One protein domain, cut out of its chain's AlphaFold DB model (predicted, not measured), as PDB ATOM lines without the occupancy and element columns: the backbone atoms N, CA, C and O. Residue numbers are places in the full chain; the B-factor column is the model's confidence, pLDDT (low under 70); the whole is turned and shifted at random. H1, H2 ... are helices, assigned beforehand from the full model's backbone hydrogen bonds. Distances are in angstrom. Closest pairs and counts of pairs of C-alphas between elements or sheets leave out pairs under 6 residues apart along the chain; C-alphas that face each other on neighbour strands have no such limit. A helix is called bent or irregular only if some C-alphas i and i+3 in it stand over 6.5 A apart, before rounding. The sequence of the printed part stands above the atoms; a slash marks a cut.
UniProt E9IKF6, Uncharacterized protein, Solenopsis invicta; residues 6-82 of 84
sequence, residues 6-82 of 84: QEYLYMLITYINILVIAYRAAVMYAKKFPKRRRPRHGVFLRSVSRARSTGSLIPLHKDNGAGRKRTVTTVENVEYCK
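What this domain is: This is residues 6 to 82 of the 84 residues of an uncharacterized protein of Solenopsis invicta (UniProt E9IKF6). One long helix, H1, runs past the start of a shorter helix, H2, which leads away from it at a steep angle, and a long loop then carries the short helix H3 out to the far end of the model. The chain folds back after H1, so that the first residues of H2 come beside the later half of H1, while residues 6 to 14 of H1 stick out at one end and residues 70 to 82, with H3, stick out at the other. The printed part has 77 residues with three named helices, in the order H1, H2, H3, and no named strand; its class is all helix. The whole is loose, with a radius of gyration of the C-alphas of 15.1 A, and elongated, with spans of 55 by 33 by 20 A.

How they stand to each other: H1, residues 6 to 32, is the longest helix, and it touches H2, residues 41 to 54. H1 touches H2 with residues 18 to 26 alone, and H2 touches H1 with residues 41 to 45 alone, with 10 pairs of C-alphas within 8 A. The closest C-alphas of the two are those of Ala 22 and His 41, 5.3 A apart. Their lines stand at a steep tilt of 65 degrees, and they run opposite ways, with centres 12.0 A apart. H3, residues 75 to 80, is apart from H1 and apart from H2, and it touches no helix. Every O i to N i+4 pair is within hydrogen-bond range in H1 and H2. In H3, 0 of 2 such pairs are within range, beside 1 of 3 O i to N i+3 pairs.

Where its parts are: H1 begins at C-alpha 6, at (47.154, 19.449, 1.375), and is 38.9 A long from first to last C-alpha. H2 begins at C-alpha 41, at (30.466, 32.199, 17.686), and is 20.1 A long. H3 is 9.5 A long and ends at C-alpha 80, at (28.750, 36.879, 45.110). No helix is bent or irregular.

The domain as a whole: The C-alphas of Gln 6 and Lys 82, the first and last printed residues, are the two farthest apart, at 54.8 A. Residues 6 to 14, 31 to 36 and 70 to 82 stand free; without them the body is 49 residues spanning 30 by 23 by 15 A. The link from H1 to H2, 8 residues, is short, and the link from H2 to H3, residues 55 to 74, is long. The printed part has no cut. The mean pLDDT of the printed part is 70.2, and residues 59 to 82 are under 70; the mean of H3 is 47.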
ATOM      1  N   GLN A   6      48.170  20.367   0.869       82.31
ATOM      2  CA  GLN A   6      47.154  19.449   1.375       82.31
ATOM      3  C   GLN A   6      46.904  19.644   2.878       82.31
ATOM      4  O   GLN A   6      45.751  19.660   3.310       82.31
ATOM      5  N   GLU A   7      47.950  19.864   3.675       75.12
ATOM      6  CA  GLU A   7      47.811  20.185   5.100       75.12
ATOM      7  C   GLU A   7      47.110  21.530   5.313       75.12
ATOM      8  O   GLU A   7      46.199  21.613   6.138       75.12
ATOM      9  N   TYR A   8      47.433  22.555   4.517       81.56
ATOM     10  CA  TYR A   8      46.701  23.827   4.555       81.56
ATOM     11  C   TYR A   8      45.213  23.657   4.227       81.56
ATOM     12  O   TYR A   8      44.360  24.232   4.913       81.56
ATOM     13  N   LEU A   9      44.877  22.839   3.225       83.19
ATOM     14  CA  LEU A   9      43.488  22.536   2.881       83.19
ATOM     15  C   LEU A   9      42.760  21.837   4.039       83.19
ATOM     16  O   LEU A   9      41.647  22.231   4.398       83.19
ATOM     17  N   TYR A  10      43.389  20.845   4.676       78.38
ATOM     18  CA  TYR A  10      42.809  20.164   5.835       78.38
ATOM     19  C   TYR A  10      42.623  21.091   7.036       78.38
ATOM     20  O   TYR A  10      41.584  21.025   7.704       78.38
ATOM     21  N   MET A  11      43.581  21.981   7.301       80.31
ATOM     22  CA  MET A  11      43.446  22.999   8.343       80.31
ATOM     23  C   MET A  11      42.249  23.915   8.066       80.31
ATOM     24  O   MET A  11      41.442  24.158   8.968       80.31
ATOM     25  N   LEU A  12      42.080  24.361   6.816       77.69
ATOM     26  CA  LEU A  12      40.964  25.214   6.407       77.69
ATOM     27  C   LEU A  12      39.611  24.505   6.575       77.69
ATOM     28  O   LEU A  12      38.697  25.062   7.185       77.69
ATOM     29  N   ILE A  13      39.483  23.264   6.092       82.38
ATOM     30  CA  ILE A  13      38.253  22.463   6.224       82.38
ATOM     31  C   ILE A  13      37.908  22.255   7.701       82.38
ATOM     32  O   ILE A  13      36.760  22.436   8.115       82.38
ATOM     33  N   THR A  14      38.911  21.921   8.513       77.69
ATOM     34  CA  THR A  14      38.742  21.743   9.957       77.69
ATOM     35  C   THR A  14      38.237  23.029  10.605       77.69
ATOM     36  O   THR A  14      37.282  22.998  11.384       77.69
ATOM     37  N   TYR A  15      38.816  24.174  10.246       78.88
ATOM     38  CA  TYR A  15      38.389  25.474  10.751       78.88
ATOM     39  C   TYR A  15      36.945  25.819  10.348       78.88
ATOM     40  O   TYR A  15      36.146  26.218  11.202       78.88
ATOM     41  N   ILE A  16      36.574  25.604   9.082       79.12
ATOM     42  CA  ILE A  16      35.212  25.836   8.576       79.12
ATOM     43  C   ILE A  16      34.198  24.970   9.334       79.12
ATOM     44  O   ILE A  16      33.181  25.483   9.807       79.12
ATOM     45  N   ASN A  17      34.489  23.682   9.526       84.62
ATOM     46  CA  ASN A  17      33.612  22.776  10.270       84.62
ATOM     47  C   ASN A  17      33.389  23.252  11.711       84.62
ATOM     48  O   ASN A  17      32.252  23.282  12.192       84.62
ATOM     49  N   ILE A  18      34.452  23.700  12.386       81.69
ATOM     50  CA  ILE A  18      34.354  24.249  13.743       81.69
ATOM     51  C   ILE A  18      33.473  25.514  13.755       81.69
ATOM     52  O   ILE A  18      32.643  25.668  14.658       81.69
ATOM     53  N   LEU A  19      33.592  26.400  12.759       79.06
ATOM     54  CA  LEU A  19      32.745  27.596  12.650       79.06
ATOM     55  C   LEU A  19      31.262  27.253  12.462       79.06
ATOM     56  O   LEU A  19      30.406  27.839  13.135       79.06
ATOM     57  N   VAL A  20      30.951  26.293  11.590       85.25
ATOM     58  CA  VAL A  20      29.571  25.843  11.345       85.25
ATOM     59  C   VAL A  20      28.960  25.260  12.621       85.25
ATOM     60  O   VAL A  20      27.830  25.606  12.987       85.25
ATOM     61  N   ILE A  21      29.717  24.433  13.345       85.88
ATOM     62  CA  ILE A  21      29.288  23.861  14.628       85.88
ATOM     63  C   ILE A  21      29.058  24.973  15.659       85.88
ATOM     64  O   ILE A  21      28.017  24.991  16.318       85.88
ATOM     65  N   ALA A  22      29.972  25.942  15.763       82.44
ATOM     66  CA  ALA A  22      29.840  27.073  16.682       82.44
ATOM     67  C   ALA A  22      28.596  27.927  16.381       82.44
ATOM     68  O   ALA A  22      27.903  28.370  17.304       82.44
ATOM     69  N   TYR A  23      28.272  28.138  15.103       85.75
ATOM     70  CA  TYR A  23      27.064  28.860  14.708       85.75
ATOM     71  C   TYR A  23      25.793  28.103  15.107       85.75
ATOM     72  O   TYR A  23      24.895  28.681  15.732       85.75
ATOM     73  N   ARG A  24      25.735  26.797  14.812       87.56
ATOM     74  CA  ARG A  24      24.617  25.928  15.208       87.56
ATOM     75  C   ARG A  24      24.448  25.894  16.726       87.56
ATOM     76  O   ARG A  24      23.330  26.061  17.212       87.56
ATOM     77  N   ALA A  25      25.541  25.789  17.480       82.69
ATOM     78  CA  ALA A  25      25.524  25.844  18.940       82.69
ATOM     79  C   ALA A  25      24.953  27.172  19.462       82.69
ATOM     80  O   ALA A  25      24.134  27.176  20.381       82.69
ATOM     81  N   ALA A  26      25.298  28.302  18.834       82.75
ATOM     82  CA  ALA A  26      24.736  29.603  19.192       82.75
ATOM     83  C   ALA A  26      23.222  29.691  18.934       82.75
ATOM     84  O   ALA A  26      22.513  30.336  19.708       82.75
ATOM     85  N   VAL A  27      22.720  29.083  17.851       85.62
ATOM     86  CA  VAL A  27      21.273  29.004  17.568       85.62
ATOM     87  C   VAL A  27      20.573  28.131  18.610       85.62
ATOM     88  O   VAL A  27      19.573  28.552  19.187       85.62
ATOM     89  N   MET A  28      21.111  26.940  18.888       85.75
ATOM     90  CA  MET A  28      20.544  26.023  19.883       85.75
ATOM     91  C   MET A  28      20.519  26.645  21.284       85.75
ATOM     92  O   MET A  28      19.521  26.528  21.989       85.75
ATOM     93  N   TYR A  29      21.572  27.373  21.664       84.25
ATOM     94  CA  TYR A  29      21.616  28.096  22.934       84.25
ATOM     95  C   TYR A  29      20.525  29.171  23.019       84.25
ATOM     96  O   TYR A  29      19.853  29.274  24.042       84.25
ATOM     97  N   ALA A  30      20.316  29.944  21.949       86.69
ATOM     98  CA  ALA A  30      19.262  30.957  21.907       86.69
ATOM     99  C   ALA A  30      17.859  30.337  22.020       86.69
ATOM    100  O   ALA A  30      17.015  30.881  22.725       86.69
ATOM    101  N   LYS A  31      17.632  29.173  21.391       88.12
ATOM    102  CA  LYS A  31      16.379  28.413  21.536       88.12
ATOM    103  C   LYS A  31      16.168  27.921  22.970       88.12
ATOM    104  O   LYS A  31      15.067  28.027  23.492       88.12
ATOM    105  N   LYS A  32      17.221  27.401  23.612       87.94
ATOM    106  CA  LYS A  32      17.152  26.851  24.976       87.94
ATOM    107  C   LYS A  32      17.024  27.936  26.052       87.94
ATOM    108  O   LYS A  32      16.392  27.707  27.076       87.94
ATOM    109  N   PHE A  33      17.615  29.112  25.831       87.06
ATOM    110  CA  PHE A  33      17.651  30.211  26.800       87.06
ATOM    111  C   PHE A  33      17.245  31.552  26.161       87.06
ATOM    112  O   PHE A  33      18.081  32.450  26.035       87.06
ATOM    113  N   PRO A  34      15.963  31.734  25.796       83.62
ATOM    114  CA  PRO A  34      15.508  32.894  25.020       83.62
ATOM    115  C   PRO A  34      15.656  34.231  25.761       83.62
ATOM    116  O   PRO A  34      15.836  35.270  25.137       83.62
ATOM    117  N   LYS A  35      15.634  34.215  27.101       88.56
ATOM    118  CA  LYS A  35      15.798  35.410  27.949       88.56
ATOM    119  C   LYS A  35      17.264  35.807  28.186       88.56
ATOM    120  O   LYS A  35      17.523  36.795  28.865       88.56
ATOM    121  N   ARG A  36      18.240  35.035  27.685       80.88
ATOM    122  CA  ARG A  36      19.677  35.306  27.872       80.88
ATOM    123  C   ARG A  36      20.298  35.874  26.600       80.88
ATOM    124  O   ARG A  36      19.908  35.539  25.486       80.88
ATOM    125  N   ARG A  37      21.344  36.692  26.762       78.44
ATOM    126  CA  ARG A  37      22.125  37.212  25.633       78.44
ATOM    127  C   ARG A  37      22.740  36.056  24.839       78.44
ATOM    128  O   ARG A  37      23.477  35.242  25.395       78.44
ATOM    129  N   ARG A  38      22.486  36.022  23.526       79.75
ATOM    130  CA  ARG A  38      23.058  35.013  22.626       79.75
ATOM    131  C   ARG A  38      24.590  35.142  22.578       79.75
ATOM    132  O   ARG A  38      25.093  36.215  22.224       79.75
ATOM    133  N   PRO A  39      25.349  34.081  22.904       78.00
ATOM    134  CA  PRO A  39      26.798  34.093  22.769       78.00
ATOM    135  C   PRO A  39      27.199  34.200  21.292       78.00
ATOM    136  O   PRO A  39      26.606  33.562  20.420       78.00
ATOM    137  N   ARG A  40      28.223  35.014  21.003       77.00
ATOM    138  CA  ARG A  40      28.831  35.088  19.662       77.00
ATOM    139  C   ARG A  40      29.598  33.792  19.373       77.00
ATOM    140  O   ARG A  40      30.121  33.184  20.302       77.00
ATOM    141  N   HIS A  41      29.740  33.414  18.101       73.56
ATOM    142  CA  HIS A  41      30.466  32.199  17.686       73.56
ATOM    143  C   HIS A  41      31.879  32.115  18.300       73.56
ATOM    144  O   HIS A  41      32.288  31.059  18.774       73.56
ATOM    145  N   GLY A  42      32.582  33.250  18.426       76.25
ATOM    146  CA  GLY A  42      33.903  33.319  19.063       76.25
ATOM    147  C   GLY A  42      33.936  32.969  20.558       76.25
ATOM    148  O   GLY A  42      35.016  32.774  21.110       76.25
ATOM    149  N   VAL A  43      32.794  32.896  21.252       79.44
ATOM    150  CA  VAL A  43      32.729  32.353  22.622       79.44
ATOM    151  C   VAL A  43      32.930  30.838  22.592       79.44
ATOM    152  O   VAL A  43      33.736  30.325  23.358       79.44
ATOM    153  N   PHE A  44      32.280  30.136  21.659       78.94
ATOM    154  CA  PHE A  44      32.426  28.688  21.498       78.94
ATOM    155  C   PHE A  44      33.838  28.310  21.049       78.94
ATOM    156  O   PHE A  44      34.434  27.421  21.646       78.94
ATOM    157  N   LEU A  45      34.410  29.039  20.081       80.50
ATOM    158  CA  LEU A  45      35.793  28.815  19.633       80.50
ATOM    159  C   LEU A  45      36.797  28.936  20.783       80.50
ATOM    160  O   LEU A  45      37.655  28.076  20.957       80.50
ATOM    161  N   ARG A  46      36.660  29.983  21.606       79.56
ATOM    162  CA  ARG A  46      37.531  30.190  22.768       79.56
ATOM    163  C   ARG A  46      37.332  29.122  23.835       79.56
ATOM    164  O   ARG A  46      38.302  28.706  24.452       79.56
ATOM    165  N   SER A  47      36.107  28.654  24.055       77.50
ATOM    166  CA  SER A  47      35.857  27.537  24.969       77.50
ATOM    167  C   SER A  47      36.463  26.227  24.471       77.50
ATOM    168  O   SER A  47      37.097  25.543  25.261       77.50
ATOM    169  N   VAL A  48      36.348  25.907  23.178       77.56
ATOM    170  CA  VAL A  48      36.966  24.704  22.589       77.56
ATOM    171  C   VAL A  48      38.490  24.781  22.647       77.56
ATOM    172  O   VAL A  48      39.134  23.814  23.041       77.56
ATOM    173  N   SER A  49      39.066  25.935  22.297       78.12
ATOM    174  CA  SER A  49      40.512  26.157  22.382       78.12
ATOM    175  C   SER A  49      41.025  25.959  23.813       78.12
ATOM    176  O   SER A  49      41.955  25.187  24.022       78.12
ATOM    177  N   ARG A  50      40.344  26.540  24.812       75.56
ATOM    178  CA  ARG A  50      40.696  26.355  26.232       75.56
ATOM    179  C   ARG A  50      40.514  24.924  26.721       75.56
ATOM    180  O   ARG A  50      41.383  24.409  27.405       75.56
ATOM    181  N   ALA A  51      39.433  24.252  26.329       75.69
ATOM    182  CA  ALA A  51      39.236  22.849  26.681       75.69
ATOM    183  C   ALA A  51      40.382  21.971  26.161       75.69
ATOM    184  O   ALA A  51      40.793  21.042  26.845       75.69
ATOM    185  N   ARG A  52      40.934  22.285  24.981       73.44
ATOM    186  CA  ARG A  52      42.099  21.577  24.437       73.44
ATOM    187  C   ARG A  52      43.403  21.930  25.148       73.44
ATOM    188  O   ARG A  52      44.217  21.040  25.341       73.44
ATOM    189  N   SER A  53      43.618  23.199  25.497       74.50
ATOM    190  CA  SER A  53      44.890  23.635  26.085       74.50
ATOM    191  C   SER A  53      44.995  23.365  27.584       74.50
ATOM    192  O   SER A  53      46.070  23.015  28.057       74.50
ATOM    193  N   THR A  54      43.905  23.525  28.336       75.69
ATOM    194  CA  THR A  54      43.911  23.434  29.805       75.69
ATOM    195  C   THR A  54      42.922  22.418  30.370       75.69
ATOM    196  O   THR A  54      42.867  22.242  31.584       75.69
ATOM    197  N   GLY A  55      42.081  21.793  29.538       75.19
ATOM    198  CA  GLY A  55      40.978  20.943  30.008       75.19
ATOM    199  C   GLY A  55      39.796  21.719  30.603       75.19
ATOM    200  O   GLY A  55      38.773  21.122  30.928       75.19
ATOM    201  N   SER A  56      39.890  23.050  30.718       72.00
ATOM    202  CA  SER A  56      38.862  23.892  31.336       72.00
ATOM    203  C   SER A  56      38.104  24.731  30.309       72.00
ATOM    204  O   SER A  56      38.680  25.363  29.425       72.00
ATOM    205  N   LEU A  57      36.780  24.795  30.455       72.62
ATOM    206  CA  LEU A  57      35.921  25.690  29.667       72.62
ATOM    207  C   LEU A  57      35.892  27.120  30.230       72.62
ATOM    208  O   LEU A  57      35.469  28.057  29.540       72.62
ATOM    209  N   ILE A  58      36.331  27.290  31.478       76.31
ATOM    210  CA  ILE A  58      36.312  28.559  32.201       76.31
ATOM    211  C   ILE A  58      37.606  29.324  31.882       76.31
ATOM    212  O   ILE A  58      38.690  28.740  31.873       76.31
ATOM    213  N   PRO A  59      37.538  30.639  31.593       64.88
ATOM    214  CA  PRO A  59      38.744  31.448  31.467       64.88
ATOM    215  C   PRO A  59      39.512  31.465  32.788       64.88
ATOM    216  O   PRO A  59      39.074  32.100  33.741       64.88
ATOM    217  N   LEU A  60      40.685  30.837  32.814       61.91
ATOM    218  CA  LEU A  60      41.690  31.095  33.840       61.91
ATOM    219  C   LEU A  60      42.426  32.390  33.474       61.91
ATOM    220  O   LEU A  60      42.886  32.565  32.343       61.91
ATOM    221  N   HIS A  61      42.451  33.333  34.415       53.75
ATOM    222  CA  HIS A  61      42.797  34.739  34.181       53.75
ATOM    223  C   HIS A  61      44.261  34.959  33.753       53.75
ATOM    224  O   HIS A  61      44.558  36.000  33.166       53.75
ATOM    225  N   LYS A  62      45.160  34.008  34.038       51.12
ATOM    226  CA  LYS A  62      46.609  34.170  33.853       51.12
ATOM    227  C   LYS A  62      47.164  33.660  32.517       51.12
ATOM    228  O   LYS A  62      48.104  34.269  32.025       51.12
ATOM    229  N   ASP A  63      46.551  32.660  31.880       47.50
ATOM    230  CA  ASP A  63      47.277  31.896  30.843       47.50
ATOM    231  C   ASP A  63      46.781  32.098  29.402       47.50
ATOM    232  O   ASP A  63      47.459  31.728  28.452       47.50
ATOM    233  N   ASN A  64      45.598  32.690  29.195       46.62
ATOM    234  CA  ASN A  64      44.851  32.463  27.945       46.62
ATOM    235  C   ASN A  64      44.542  33.707  27.096       46.62
ATOM    236  O   ASN A  64      43.559  33.704  26.349       46.62
ATOM    237  N   GLY A  65      45.316  34.792  27.213       45.16
ATOM    238  CA  GLY A  65      45.120  35.982  26.365       45.16
ATOM    239  C   GLY A  65      43.701  36.572  26.452       45.16
ATOM    240  O   GLY A  65      43.204  37.196  25.512       45.16
ATOM    241  N   ALA A  66      43.007  36.334  27.572       51.28
ATOM    242  CA  ALA A  66      41.677  36.859  27.820       51.28
ATOM    243  C   ALA A  66      41.801  38.370  28.043       51.28
ATOM    244  O   ALA A  66      42.070  38.831  29.151       51.28
ATOM    245  N   GLY A  67      41.644  39.134  26.959       45.72
ATOM    246  CA  GLY A  67      41.604  40.590  27.003       45.72
ATOM    247  C   GLY A  67      40.693  41.097  28.124       45.72
ATOM    248  O   GLY A  67      39.644  40.507  28.397       45.72
ATOM    249  N   ARG A  68      41.154  42.179  28.766       48.66
ATOM    250  CA  ARG A  68      40.560  42.935  29.884       48.66
ATOM    251  C   ARG A  68      39.043  42.732  30.030       48.66
ATOM    252  O   ARG A  68      38.295  42.927  29.071       48.66
ATOM    253  N   LYS A  69      38.609  42.380  31.250       42.78
ATOM    254  CA  LYS A  69      37.212  42.163  31.672       42.78
ATOM    255  C   LYS A  69      36.218  43.041  30.892       42.78
ATOM    256  O   LYS A  69      36.092  44.232  31.155       42.78
ATOM    257  N   ARG A  70      35.415  42.433  30.018       45.69
ATOM    258  CA  ARG A  70      33.999  42.810  29.931       45.69
ATOM    259  C   ARG A  70      33.286  41.841  30.846       45.69
ATOM    260  O   ARG A  70      33.235  40.661  30.521       45.69
ATOM    261  N   THR A  71      32.848  42.328  32.000       41.62
ATOM    262  CA  THR A  71      32.114  41.579  33.022       41.62
ATOM    263  C   THR A  71      31.060  40.702  32.347       41.62
ATOM    264  O   THR A  71      30.046  41.194  31.856       41.62
ATOM    265  N   VAL A  72      31.345  39.405  32.219       46.22
ATOM    266  CA  VAL A  72      30.358  38.431  31.758       46.22
ATOM    267  C   VAL A  72      29.611  38.013  33.008       46.22
ATOM    268  O   VAL A  72      30.141  37.291  33.849       46.22
ATOM    269  N   THR A  73      28.399  38.532  33.149       46.16
ATOM    270  CA  THR A  73      27.487  38.174  34.227       46.16
ATOM    271  C   THR A  73      27.051  36.719  34.033       46.16
ATOM    272  O   THR A  73      26.160  36.421  33.237       46.16
ATOM    273  N   THR A  74      27.733  35.786  34.691       47.84
ATOM    274  CA  THR A  74      27.226  34.430  34.938       47.84
ATOM    275  C   THR A  74      26.294  34.473  36.147       47.84
ATOM    276  O   THR A  74      26.429  35.362  36.982       47.84
ATOM    277  N   VAL A  75      25.332  33.547  36.241       53.84
ATOM    278  CA  VAL A  75      24.386  33.494  37.378       53.84
ATOM    279  C   VAL A  75      25.144  33.345  38.703       53.84
ATOM    280  O   VAL A  75      24.845  34.056  39.651       53.84
ATOM    281  N   GLU A  76      26.221  32.559  38.698       45.75
ATOM    282  CA  GLU A  76      27.148  32.404  39.826       45.75
ATOM    283  C   GLU A  76      27.821  33.731  40.236       45.75
ATOM    284  O   GLU A  76      27.960  34.007  41.418       45.75
ATOM    285  N   ASN A  77      28.169  34.620  39.292       49.97
ATOM    286  CA  ASN A  77      28.769  35.928  39.612       49.97
ATOM    287  C   ASN A  77      27.768  36.938  40.207       49.97
ATOM    288  O   ASN A  77      28.192  37.946  40.766       49.97
ATOM    289  N   VAL A  78      26.455  36.726  40.059       46.84
ATOM    290  CA  VAL A  78      25.435  37.634  40.622       46.84
ATOM    291  C   VAL A  78      25.238  37.385  42.116       46.84
ATOM    292  O   VAL A  78      24.938  38.322  42.852       46.84
ATOM    293  N   GLU A  79      25.429  36.146  42.565       42.34
ATOM    294  CA  GLU A  79      25.239  35.764  43.967       42.34
ATOM    295  C   GLU A  79      26.363  36.317  44.855       42.34
ATOM    296  O   GLU A  79      26.082  36.870  45.915       42.34
ATOM    297  N   TYR A  80      27.610  36.319  44.371       42.19
ATOM    298  CA  TYR A  80      28.750  36.879  45.110       42.19
ATOM    299  C   TYR A  80      28.717  38.409  45.267       42.19
ATOM    300  O   TYR A  80      29.223  38.933  46.254       42.19
ATOM    301  N   CYS A  81      28.115  39.146  44.327       39.25
ATOM    302  CA  CYS A  81      28.071  40.614  44.392       39.25
ATOM    303  C   CYS A  81      26.937  41.177  45.265       39.25
ATOM    304  O   CYS A  81      26.824  42.393  45.372       39.25
ATOM    305  N   LYS A  82      26.071  40.339  45.850       37.31
ATOM    306  CA  LYS A  82      24.982  40.796  46.737       37.31
ATOM    307  C   LYS A  82      25.296  40.669  48.231       37.31
ATOM    308  O   LYS A  82      24.444  41.011  49.042       37.31
TER     309      LYS A  82